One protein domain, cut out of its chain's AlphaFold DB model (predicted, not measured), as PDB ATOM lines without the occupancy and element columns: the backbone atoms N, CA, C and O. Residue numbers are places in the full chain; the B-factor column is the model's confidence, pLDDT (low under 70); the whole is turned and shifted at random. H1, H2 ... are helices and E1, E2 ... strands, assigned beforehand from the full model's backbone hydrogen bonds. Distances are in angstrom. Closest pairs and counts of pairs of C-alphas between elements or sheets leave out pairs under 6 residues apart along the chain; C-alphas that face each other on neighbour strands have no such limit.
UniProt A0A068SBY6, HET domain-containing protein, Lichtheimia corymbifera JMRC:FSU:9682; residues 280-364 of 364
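This is residues 280 to 364 of the 364 residues of the protein "HET domain-containing protein" of Lichtheimia corymbifera JMRC:FSU:9682 (UniProt A0A068SBY6). One long helix, H3, runs along much of the body, and a narrow ribbon of two antiparallel strands, E1 and E2, continues the long axis beyond it, with E1 near the second half of H3. The short helices H1 and H4 lie near the first half of H3, and H5 lies close to both of them. The printed part has 85 residues, with five named helices and two named strands in the order H1 H2 H3 E1 H4 H5 E2, class mixed, helices and strands. It is compact, with a radius of gyration of the C-alphas of 13.7 A, and only just elongated, spanning 45 by 23 by 18 A.

Start at H1, residues 284 to 287, which meets H2, residues 290 to 293, only through their tight link. Look next at H3, residues 303 to 319: H2 and H3 are only just apart, their closest C-alphas 8.4 A from each other. H1 and H3 only just touch, with 3 pairs of C-alphas within 8 A, the closest those of Val 286 and Trp 307, 6.7 A. Go on to E1, residues 329 to 334, whose closest C-alpha pair with H3 is Ile 334 and Asn 315, 6.9 A. Residues 325 to 326 pair antiparallel with residues 329 to 330 of E1. H4, residues 336 to 340, only just touches H3, with 3 pairs within 8 A, the closest those of Tyr 339 and Lys 308, 7.3 A. H5, residues 349 to 353, is close to H1 but not clearly touching, the closest C-alphas being those of Met 349 and Tyr 285, 6.5 A; H5 and H3 are apart. E2, residues 357 to 361, is the antiparallel neighbour of E1 at 147 degrees; find N 332 and O 358 at 2.8 A and N 330 and O 360 at 2.9 A, both within hydrogen-bond range. In H3, H4 and H5 every O i to N i+4 pair is within hydrogen-bond range, while H1 and H2 are too short for such a pair.

Find C-alpha 284 at (100.043, 94.162, 77.830), where H1 begins, 4.7 A long; H2 is 5.1 A. H3 begins at C-alpha 303, (100.362, 97.052, 85.785), and runs 24.4 A. E1 is 14.5 A, H4 6.5 A and H5 6.0 A. E2 runs 13.1 A to C-alpha 361 at (127.498, 77.330, 84.201).

The C-alphas of Ala 301 and Lys 364, the two farthest apart, are 45.8 A from each other. The printed part has no cut and no long link, and it ends at the chain's last residue, 364. Mean pLDDT of the printed part is 94.4; residue 364 alone is under 70.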
ATOM      1  N   LYS A 280     100.223 100.052  74.249       89.62
ATOM      2  CA  LYS A 280      99.700 101.280  74.868       89.62
ATOM      3  C   LYS A 280      99.495 101.123  76.371       89.62
ATOM      4  O   LYS A 280      99.715 102.075  77.109       89.62
ATOM      5  N   ASP A 281      99.058  99.943  76.799       92.38
ATOM      6  CA  ASP A 281      98.910  99.587  78.205       92.38
ATOM      7  C   ASP A 281     100.154  98.815  78.652       92.38
ATOM      8  O   ASP A 281     100.506  97.805  78.047       92.38
ATOM      9  N   SER A 282     100.842  99.273  79.697       95.88
ATOM     10  CA  SER A 282     102.041  98.598  80.205       95.88
ATOM     11  C   SER A 282     101.768  97.164  80.676       95.88
ATOM     12  O   SER A 282     102.684  96.342  80.649       95.88
ATOM     13  N   ALA A 283     100.539  96.832  81.081       95.81
ATOM     14  CA  ALA A 283     100.183  95.470  81.469       95.81
ATOM     15  C   ALA A 283     100.191  94.496  80.274       95.81
ATOM     16  O   ALA A 283     100.441  93.301  80.458       95.81
ATOM     17  N   ASP A 284     100.007  94.989  79.044       95.00
ATOM     18  CA  ASP A 284     100.043  94.162  77.830       95.00
ATOM     19  C   ASP A 284     101.432  93.585  77.555       95.00
ATOM     20  O   ASP A 284     101.530  92.541  76.913       95.00
ATOM     21  N   TYR A 285     102.508  94.183  78.086       97.56
ATOM     22  CA  TYR A 285     103.831  93.555  78.034       97.56
ATOM     23  C   TYR A 285     103.834  92.178  78.704       97.56
ATOM     24  O   TYR A 285     104.634  91.331  78.314       97.56
ATOM     25  N   VAL A 286     102.948  91.945  79.677       97.06
ATOM     26  CA  VAL A 286     102.746  90.648  80.333       97.06
ATOM     27  C   VAL A 286     101.662  89.848  79.622       97.06
ATOM     28  O   VAL A 286     101.950  88.761  79.124       97.06
ATOM     29  N   TYR A 287     100.432  90.372  79.525       95.38
ATOM     30  CA  TYR A 287      99.307  89.617  78.951       95.38
ATOM     31  C   TYR A 287      99.562  89.170  77.509       95.38
ATOM     32  O   TYR A 287      99.152  88.078  77.117       95.38
ATOM     33  N   GLY A 288     100.311  89.966  76.748       94.31
ATOM     34  CA  GLY A 288     100.671  89.686  75.367       94.31
ATOM     35  C   GLY A 288     101.622  88.503  75.170       94.31
ATOM     36  O   GLY A 288     101.844  88.126  74.021       94.31
ATOM     37  N   VAL A 289     102.159  87.891  76.237       94.94
ATOM     38  CA  VAL A 289     103.037  86.705  76.145       94.94
ATOM     39  C   VAL A 289     102.597  85.501  76.981       94.94
ATOM     40  O   VAL A 289     103.195  84.429  76.857       94.94
ATOM     41  N   LEU A 290     101.557  85.638  77.807       94.12
ATOM     42  CA  LEU A 290     101.135  84.609  78.766       94.12
ATOM     43  C   LEU A 290     100.812  83.258  78.122       94.12
ATOM     44  O   LEU A 290     101.285  82.229  78.606       94.12
ATOM     45  N   GLY A 291     100.072  83.250  77.011       91.00
ATOM     46  CA  GLY A 291      99.677  82.020  76.325       91.00
ATOM     47  C   GLY A 291     100.864  81.223  75.789       91.00
ATOM     48  O   GLY A 291     100.870  79.996  75.865       91.00
ATOM     49  N   MET A 292     101.927  81.898  75.332       91.38
ATOM     50  CA  MET A 292     103.154  81.212  74.899       91.38
ATOM     51  C   MET A 292     103.909  80.574  76.066       91.38
ATOM     52  O   MET A 292     104.570  79.552  75.880       91.38
ATOM     53  N   LEU A 293     103.818  81.180  77.252       91.44
ATOM     54  CA  LEU A 293     104.441  80.688  78.479       91.44
ATOM     55  C   LEU A 293     103.553  79.688  79.234       91.44
ATOM     56  O   LEU A 293     104.025  79.080  80.187       91.44
ATOM     57  N   GLN A 294     102.292  79.511  78.816       89.19
ATOM     58  CA  GLN A 294     101.275  78.724  79.527       89.19
ATOM     59  C   GLN A 294     101.102  79.168  80.988       89.19
ATOM     60  O   GLN A 294     100.859  78.357  81.881       89.19
ATOM     61  N   ILE A 295     101.258  80.469  81.236       91.94
ATOM     62  CA  ILE A 295     101.072  81.070  82.555       91.94
ATOM     63  C   ILE A 295      99.698  81.724  82.580       91.94
ATOM     64  O   ILE A 295      99.391  82.548  81.726       91.94
ATOM     65  N   ASN A 296      98.894  81.393  83.586       91.62
ATOM     66  CA  ASN A 296      97.607  82.036  83.808       91.62
ATOM     67  C   ASN A 296      97.700  82.984  85.006       91.62
ATOM     68  O   ASN A 296      98.059  82.567  86.108       91.62
ATOM     69  N   ILE A 297      97.374  84.255  84.784       92.75
ATOM     70  CA  ILE A 297      97.211  85.263  85.833       92.75
ATOM     71  C   ILE A 297      95.893  86.014  85.591       92.75
ATOM     72  O   ILE A 297      95.526  86.246  84.434       92.75
ATOM     73  N   PRO A 298      95.162  86.399  86.651       90.81
ATOM     74  CA  PRO A 298      93.909  87.128  86.500       90.81
ATOM     75  C   PRO A 298      94.146  88.520  85.911       90.81
ATOM     76  O   PRO A 298      95.232  89.086  86.032       90.81
ATOM     77  N   ARG A 299      93.099  89.105  85.318       88.75
ATOM     78  CA  ARG A 299      93.135  90.504  84.888       88.75
ATOM     79  C   ARG A 299      93.202  91.416  86.117       88.75
ATOM     80  O   ARG A 299      92.368  91.313  87.010       88.75
ATOM     81  N   MET A 300      94.167  92.328  86.143       91.81
ATOM     82  CA  MET A 300      94.366  93.307  87.216       91.81
ATOM     83  C   MET A 300      94.468  94.714  86.626       91.81
ATOM     84  O   MET A 300      94.983  94.884  85.522       91.81
ATOM     85  N   ALA A 301      93.987  95.711  87.371       91.25
ATOM     86  CA  ALA A 301      93.998  97.110  86.939       91.25
ATOM     87  C   ALA A 301      95.371  97.790  87.085       91.25
ATOM     88  O   ALA A 301      95.670  98.703  86.327       91.25
ATOM     89  N   ASP A 302      96.196  97.364  88.050       96.50
ATOM     90  CA  ASP A 302      97.531  97.924  88.288       96.50
ATOM     91  C   ASP A 302      98.612  97.129  87.527       96.50
ATOM     92  O   ASP A 302      98.885  95.980  87.898       96.50
ATOM     93  N   PRO A 303      99.288  97.720  86.519       96.94
ATOM     94  CA  PRO A 303     100.362  97.052  85.785       96.94
ATOM     95  C   PRO A 303     101.517  96.575  86.675       96.94
ATOM     96  O   PRO A 303     102.138  95.551  86.383       96.94
ATOM     97  N   VAL A 304     101.815  97.274  87.776       98.25
ATOM     98  CA  VAL A 304     102.888  96.873  88.701       98.25
ATOM     99  C   VAL A 304     102.518  95.576  89.417       98.25
ATOM    100  O   VAL A 304     103.356  94.677  89.539       98.25
ATOM    101  N   ALA A 305     101.265  95.444  89.854       98.19
ATOM    102  CA  ALA A 305     100.752  94.207  90.429       98.19
ATOM    103  C   ALA A 305     100.736  93.057  89.405       98.19
ATOM    104  O   ALA A 305     101.137  91.942  89.752       98.19
ATOM    105  N   VAL A 306     100.376  93.329  88.143       97.50
ATOM    106  CA  VAL A 306     100.458  92.347  87.041       97.50
ATOM    107  C   VAL A 306     101.884  91.818  86.891       97.50
ATOM    108  O   VAL A 306     102.094  90.605  86.901       97.50
ATOM    109  N   TRP A 307     102.878  92.709  86.816       98.38
ATOM    110  CA  TRP A 307     104.286  92.324  86.676       98.38
ATOM    111  C   TRP A 307     104.781  91.468  87.846       98.38
ATOM    112  O   TRP A 307     105.380  90.415  87.636       98.38
ATOM    113  N   LYS A 308     104.487  91.867  89.087       98.44
ATOM    114  CA  LYS A 308     104.872  91.090  90.279       98.44
ATOM    115  C   LYS A 308     104.239  89.699  90.286       98.44
ATOM    116  O   LYS A 308     104.925  88.716  90.556       98.44
ATOM    117  N   THR A 309     102.951  89.619  89.959       98.06
ATOM    118  CA  THR A 309     102.210  88.350  89.899       98.06
ATOM    119  C   THR A 309     102.783  87.440  88.817       98.06
ATOM    120  O   THR A 309     102.997  86.253  89.056       98.06
ATOM    121  N   PHE A 310     103.127  88.010  87.660       98.06
ATOM    122  CA  PHE A 310     103.824  87.299  86.598       98.06
ATOM    123  C   PHE A 310     105.172  86.735  87.052       98.06
ATOM    124  O   PHE A 310     105.431  85.562  86.809       98.06
ATOM    125  N   LEU A 311     106.013  87.510  87.747       98.50
ATOM    126  CA  LEU A 311     107.305  87.008  88.235       98.50
ATOM    127  C   LEU A 311     107.144  85.857  89.237       98.50
ATOM    128  O   LEU A 311     107.921  84.906  89.197       98.50
ATOM    129  N   ILE A 312     106.130  85.908  90.106       98.06
ATOM    130  CA  ILE A 312     105.813  84.808  91.031       98.06
ATOM    131  C   ILE A 312     105.408  83.555  90.245       98.06
ATOM    132  O   ILE A 312     105.955  82.475  90.481       98.06
ATOM    133  N   ALA A 313     104.492  83.700  89.286       97.25
ATOM    134  CA  ALA A 313     104.021  82.592  88.462       97.25
ATOM    135  C   ALA A 313     105.141  82.004  87.588       97.25
ATOM    136  O   ALA A 313     105.269  80.786  87.484       97.25
ATOM    137  N   LEU A 314     106.002  82.853  87.021       96.75
ATOM    138  CA  LEU A 314     107.173  82.436  86.255       96.75
ATOM    139  C   LEU A 314     108.180  81.694  87.137       96.75
ATOM    140  O   LEU A 314     108.711  80.674  86.712       96.75
ATOM    141  N   ASN A 315     108.415  82.154  88.369       96.38
ATOM    142  CA  ASN A 315     109.306  81.469  89.306       96.38
ATOM    143  C   ASN A 315     108.784  80.067  89.660       96.38
ATOM    144  O   ASN A 315     109.553  79.109  89.719       96.38
ATOM    145  N   TYR A 316     107.467  79.929  89.844       95.75
ATOM    146  CA  TYR A 316     106.829  78.625  90.026       95.75
ATOM    147  C   TYR A 316     106.980  77.746  88.778       95.75
ATOM    148  O   TYR A 316     107.352  76.581  88.889       95.75
ATOM    149  N   TYR A 317     106.756  78.319  87.592       92.69
ATOM    150  CA  TYR A 317     106.878  77.622  86.311       92.69
ATOM    151  C   TYR A 317     108.290  77.065  86.072       92.69
ATOM    152  O   TYR A 317     108.434  75.929  85.622       92.69
ATOM    153  N   ILE A 318     109.338  77.832  86.395       94.62
ATOM    154  CA  ILE A 318     110.727  77.398  86.178       94.62
ATOM    155  C   ILE A 318     111.255  76.452  87.259       94.62
ATOM    156  O   ILE A 318     112.296  75.835  87.047       94.62
ATOM    157  N   ARG A 319     110.570  76.310  88.403       93.19
ATOM    158  CA  ARG A 319     111.022  75.468  89.522       93.19
ATOM    159  C   ARG A 319     111.304  74.032  89.084       93.19
ATOM    160  O   ARG A 319     112.311  73.464  89.491       93.19
ATOM    161  N   ASP A 320     110.443  73.490  88.229       87.81
ATOM    162  CA  ASP A 320     110.517  72.093  87.797       87.81
ATOM    163  C   ASP A 320     111.645  71.844  86.776       87.81
ATOM    164  O   ASP A 320     112.062  70.708  86.605       87.81
ATOM    165  N   ILE A 321     112.166  72.895  86.128       89.75
ATOM    166  CA  ILE A 321     113.201  72.814  85.075       89.75
ATOM    167  C   ILE A 321     114.524  73.490  85.475       89.75
ATOM    168  O   ILE A 321     115.473  73.520  84.695       89.75
ATOM    169  N   LYS A 322     114.604  74.060  86.685       84.00
ATOM    170  CA  LYS A 322     115.743  74.855  87.181       84.00
ATOM    171  C   LYS A 322     117.062  74.065  87.211       84.00
ATOM    172  O   LYS A 322     118.139  74.637  87.070       84.00
ATOM    173  N   TYR A 323     116.976  72.752  87.400       83.25
ATOM    174  CA  TYR A 323     118.134  71.857  87.496       83.25
ATOM    175  C   TYR A 323     118.498  71.188  86.171       83.25
ATOM    176  O   TYR A 323     119.521  70.514  86.087       83.25
ATOM    177  N   GLU A 324     117.686  71.375  85.134       92.25
ATOM    178  CA  GLU A 324     117.969  70.835  83.815       92.25
ATOM    179  C   GLU A 324     119.015  71.699  83.099       92.25
ATOM    180  O   GLU A 324     118.924  72.930  83.043       92.25
ATOM    181  N   THR A 325     120.018  71.040  82.527       91.75
ATOM    182  CA  THR A 325     121.111  71.703  81.812       91.75
ATOM    183  C   THR A 325     120.835  71.764  80.314       91.75
ATOM    184  O   THR A 325     120.358  70.795  79.725       91.75
ATOM    185  N   PHE A 326     121.222  72.855  79.663       93.75
ATOM    186  CA  PHE A 326     121.208  73.008  78.214       93.75
ATOM    187  C   PHE A 326     122.437  73.792  77.758       93.75
ATOM    188  O   PHE A 326     122.776  74.819  78.336       93.75
ATOM    189  N   ASP A 327     123.120  73.310  76.718       92.38
ATOM    190  CA  ASP A 327     124.305  73.963  76.143       92.38
ATOM    191  C   ASP A 327     125.394  74.325  77.195       92.38
ATOM    192  O   ASP A 327     126.128  75.293  77.026       92.38
ATOM    193  N   GLY A 328     125.499  73.552  78.288       93.31
ATOM    194  CA  GLY A 328     126.438  73.794  79.399       93.31
ATOM    195  C   GLY A 328     125.960  74.794  80.462       93.31
ATOM    196  O   GLY A 328     126.700  75.095  81.394       93.31
ATOM    197  N   PHE A 329     124.727  75.288  80.354       95.06
ATOM    198  CA  PHE A 329     124.115  76.233  81.286       95.06
ATOM    199  C   PHE A 329     122.875  75.642  81.953       95.06
ATOM    200  O   PHE A 329     122.279  74.693  81.448       95.06
ATOM    201  N   ARG A 330     122.432  76.246  83.054       95.19
ATOM    202  CA  ARG A 330     121.100  76.030  83.642       95.19
ATOM    203  C   ARG A 330     120.444  77.362  83.993       95.19
ATOM    204  O   ARG A 330     121.139  78.347  84.251       95.19
ATOM    205  N   ILE A 331     119.110  77.405  84.009       95.69
ATOM    206  CA  ILE A 331     118.369  78.584  84.485       95.69
ATOM    207  C   ILE A 331     118.457  78.597  86.010       95.69
ATOM    208  O   ILE A 331     117.827  77.778  86.663       95.69
ATOM    209  N   ALA A 332     119.208  79.531  86.586       94.94
ATOM    210  CA  ALA A 332     119.363  79.653  88.034       94.94
ATOM    211  C   ALA A 332     118.175  80.367  88.698       94.94
ATOM    212  O   ALA A 332     117.852  80.129  89.865       94.94
ATOM    213  N   GLY A 333     117.490  81.237  87.959       96.12
ATOM    214  CA  GLY A 333     116.330  81.962  88.460       96.12
ATOM    215  C   GLY A 333     116.012  83.204  87.643       96.12
ATOM    216  O   GLY A 333     116.499  83.386  86.526       96.12
ATOM    217  N   ILE A 334     115.183  84.060  88.230       97.88
ATOM    218  CA  ILE A 334     114.817  85.375  87.700       97.88
ATOM    219  C   ILE A 334     115.810  86.416  88.230       97.88
ATOM    220  O   ILE A 334     116.199  86.357  89.394       97.88
ATOM    221  N   SER A 335     116.225  87.371  87.396       97.88
ATOM    222  CA  SER A 335     117.199  88.394  87.789       97.88
ATOM    223  C   SER A 335     116.642  89.409  88.794       97.88
ATOM    224  O   SER A 335     115.496  89.851  88.695       97.88
ATOM    225  N   ASP A 336     117.491  89.883  89.712       98.00
ATOM    226  CA  ASP A 336     117.157  90.967  90.656       98.00
ATOM    227  C   ASP A 336     116.666  92.236  89.950       98.00
ATOM    228  O   ASP A 336     115.813  92.969  90.463       98.00
ATOM    229  N   ARG A 337     117.182  92.487  88.739       97.62
ATOM    230  CA  ARG A 337     116.729  93.568  87.858       97.62
ATOM    231  C   ARG A 337     115.222  93.485  87.630       97.62
ATOM    232  O   ARG A 337     114.556  94.513  87.723       97.62
ATOM    233  N   ALA A 338     114.691  92.298  87.343       97.75
ATOM    234  CA  ALA A 338     113.277  92.106  87.043       97.75
ATOM    235  C   ALA A 338     112.383  92.461  88.240       97.75
ATOM    236  O   ALA A 338     111.381  93.154  88.066       97.75
ATOM    237  N   TYR A 339     112.777  92.082  89.459       97.88
ATOM    238  CA  TYR A 339     112.030  92.408  90.681       97.88
ATOM    239  C   TYR A 339     112.016  93.908  91.010       97.88
ATOM    240  O   TYR A 339     111.055  94.405  91.596       97.88
ATOM    241  N   ARG A 340     113.065  94.642  90.619       97.44
ATOM    242  CA  ARG A 340     113.179  96.101  90.812       97.44
ATOM    243  C   ARG A 340     112.624  96.910  89.638       97.44
ATOM    244  O   ARG A 340     112.576  98.139  89.704       97.44
ATOM    245  N   PHE A 341     112.244  96.249  88.549       97.88
ATOM    246  CA  PHE A 341     111.817  96.911  87.327       97.88
ATOM    247  C   PHE A 341     110.432  97.550  87.489       97.88
ATOM    248  O   PHE A 341     109.471  96.903  87.902       97.88
ATOM    249  N   ASN A 342     110.319  98.830  87.122       97.81
ATOM    250  CA  ASN A 342     109.035  99.520  87.051       97.81
ATOM    251  C   ASN A 342     108.477  99.428  85.626       97.81
ATOM    252  O   ASN A 342     108.903 100.172  84.740       97.81
ATOM    253  N   ILE A 343     107.493  98.549  85.433       98.00
ATOM    254  CA  ILE A 343     106.865  98.297  84.130       98.00
ATOM    255  C   ILE A 343     106.180  99.528  83.519       98.00
ATOM    256  O   ILE A 343     106.094  99.625  82.300       98.00
ATOM    257  N   LEU A 344     105.789 100.522  84.323       97.94
ATOM    258  CA  LEU A 344     105.218 101.781  83.824       97.94
ATOM    259  C   LEU A 344     106.235 102.623  83.036       97.94
ATOM    260  O   LEU A 344     105.856 103.521  82.292       97.94
ATOM    261  N   LYS A 345     107.535 102.345  83.196       97.56
ATOM    262  CA  LYS A 345     108.621 102.987  82.439       97.56
ATOM    263  C   LYS A 345     109.020 102.189  81.193       97.56
ATOM    264  O   LYS A 345     110.022 102.514  80.558       97.56
ATOM    265  N   ALA A 346     108.294 101.118  80.868       97.75
ATOM    266  CA  ALA A 346     108.590 100.282  79.717       97.75
ATOM    267  C   ALA A 346     108.304 101.006  78.401       97.75
ATOM    268  O   ALA A 346     107.180 101.433  78.145       97.75
ATOM    269  N   ARG A 347     109.333 101.111  77.555       97.12
ATOM    270  CA  ARG A 347     109.222 101.682  76.205       97.12
ATOM    271  C   ARG A 347     109.005 100.629  75.117       97.12
ATOM    272  O   ARG A 347     108.445 100.955  74.082       97.12
ATOM    273  N   ASP A 348     109.475  99.407  75.356       97.69
ATOM    274  CA  ASP A 348     109.415  98.267  74.446       97.69
ATOM    275  C   ASP A 348     109.590  96.951  75.233       97.69
ATOM    276  O   ASP A 348     109.937  96.954  76.422       97.69
ATOM    277  N   MET A 349     109.359  95.815  74.570       97.31
ATOM    278  CA  MET A 349     109.534  94.481  75.155       97.31
ATOM    279  C   MET A 349     110.968  94.204  75.608       97.31
ATOM    280  O   MET A 349     111.161  93.590  76.659       97.31
ATOM    281  N   ALA A 350     111.970  94.652  74.852       97.38
ATOM    282  CA  ALA A 350     113.367  94.469  75.214       97.38
ATOM    283  C   ALA A 350     113.652  95.086  76.588       97.38
ATOM    284  O   ALA A 350     114.281  94.456  77.435       97.38
ATOM    285  N   PHE A 351     113.121  96.272  76.874       97.38
ATOM    286  CA  PHE A 351     113.291  96.924  78.165       97.38
ATOM    287  C   PHE A 351     112.666  96.130  79.320       97.38
ATOM    288  O   PHE A 351     113.210  96.149  80.423       97.38
ATOM    289  N   VAL A 352     111.584  95.388  79.075       98.19
ATOM    290  CA  VAL A 352     110.939  94.526  80.080       98.19
ATOM    291  C   VAL A 352     111.722  93.227  80.283       98.19
ATOM    292  O   VAL A 352     112.122  92.909  81.402       98.19
ATOM    293  N   TYR A 353     111.998  92.499  79.200       98.25
ATOM    294  CA  TYR A 353     112.445  91.101  79.242       98.25
ATOM    295  C   TYR A 353     113.957  90.898  79.114       98.25
ATOM    296  O   TYR A 353     114.441  89.774  79.270       98.25
ATOM    297  N   LYS A 354     114.726  91.953  78.825       96.56
ATOM    298  CA  LYS A 354     116.185  91.858  78.732       96.56
ATOM    299  C   LYS A 354     116.771  91.323  80.038       96.56
ATOM    300  O   LYS A 354     116.489  91.842  81.118       96.56
ATOM    301  N   ASP A 355     117.601  90.293  79.906       95.50
ATOM    302  CA  ASP A 355     118.297  89.644  81.018       95.50
ATOM    303  C   ASP A 355     117.330  89.184  82.133       95.50
ATOM    304  O   ASP A 355     117.634  89.280  83.323       95.50
ATOM    305  N   LEU A 356     116.121  88.727  81.761       97.94
ATOM    306  CA  LEU A 356     115.112  88.262  82.723       97.94
ATOM    307  C   LEU A 356     115.584  87.030  83.510       97.94
ATOM    308  O   LEU A 356     115.286  86.920  84.697       97.94
ATOM    309  N   PHE A 357     116.327  86.126  82.871       97.31
ATOM    310  CA  PHE A 357     116.874  84.934  83.516       97.31
ATOM    311  C   PHE A 357     118.347  85.094  83.879       97.31
ATOM    312  O   PHE A 357     119.134  85.629  83.098       97.31
ATOM    313  N   VAL A 358     118.713  84.555  85.041       96.62
ATOM    314  CA  VAL A 358     120.102  84.327  85.447       96.62
ATOM    315  C   VAL A 358     120.507  82.932  84.993       96.62
ATOM    316  O   VAL A 358     119.780  81.965  85.233       96.62
ATOM    317  N   LEU A 359     121.657  82.831  84.333       95.81
ATOM    318  CA  LEU A 359     122.240  81.562  83.919       95.81
ATOM    319  C   LEU A 359     123.444  81.230  84.795       95.81
ATOM    320  O   LEU A 359     124.269  82.097  85.069       95.81
ATOM    321  N   GLU A 360     123.553  79.964  85.176       96.00
ATOM    322  CA  GLU A 360     124.740  79.399  85.812       96.00
ATOM    323  C   GLU A 360     125.406  78.420  84.852       96.00
ATOM    324  O   GLU A 360     124.721  77.698  84.120       96.00
ATOM    325  N   VAL A 361     126.738  78.395  84.859       94.75
ATOM    326  CA  VAL A 361     127.498  77.330  84.201       94.75
ATOM    327  C   VAL A 361     127.247  76.050  84.988       94.75
ATOM    328  O   VAL A 361     127.346  76.045  86.213       94.75
ATOM    329  N   SER A 362     126.873  74.978  84.295       87.62
ATOM    330  CA  SER A 362     126.785  73.672  84.931       87.62
ATOM    331  C   SER A 362     128.181  73.084  85.018       87.62
ATOM    332  O   SER A 362     128.798  72.823  83.982       87.62
ATOM    333  N   ASP A 363     128.648  72.831  86.235       80.12
ATOM    334  CA  ASP A 363     129.767  71.921  86.447       80.12
ATOM    335  C   ASP A 363     129.332  70.548  85.910       80.12
ATOM    336  O   ASP A 363     128.231  70.078  86.216       80.12
ATOM    337  N   LYS A 364     130.119  69.989  84.989       57.16
ATOM    338  CA  LYS A 364     129.866  68.667  84.408       57.16
ATOM    339  C   LYS A 364     130.335  67.564  85.335       57.16
ATOM    340  O   LYS A 364     131.443  67.724  85.892       57.16
TER     341      LYS A 364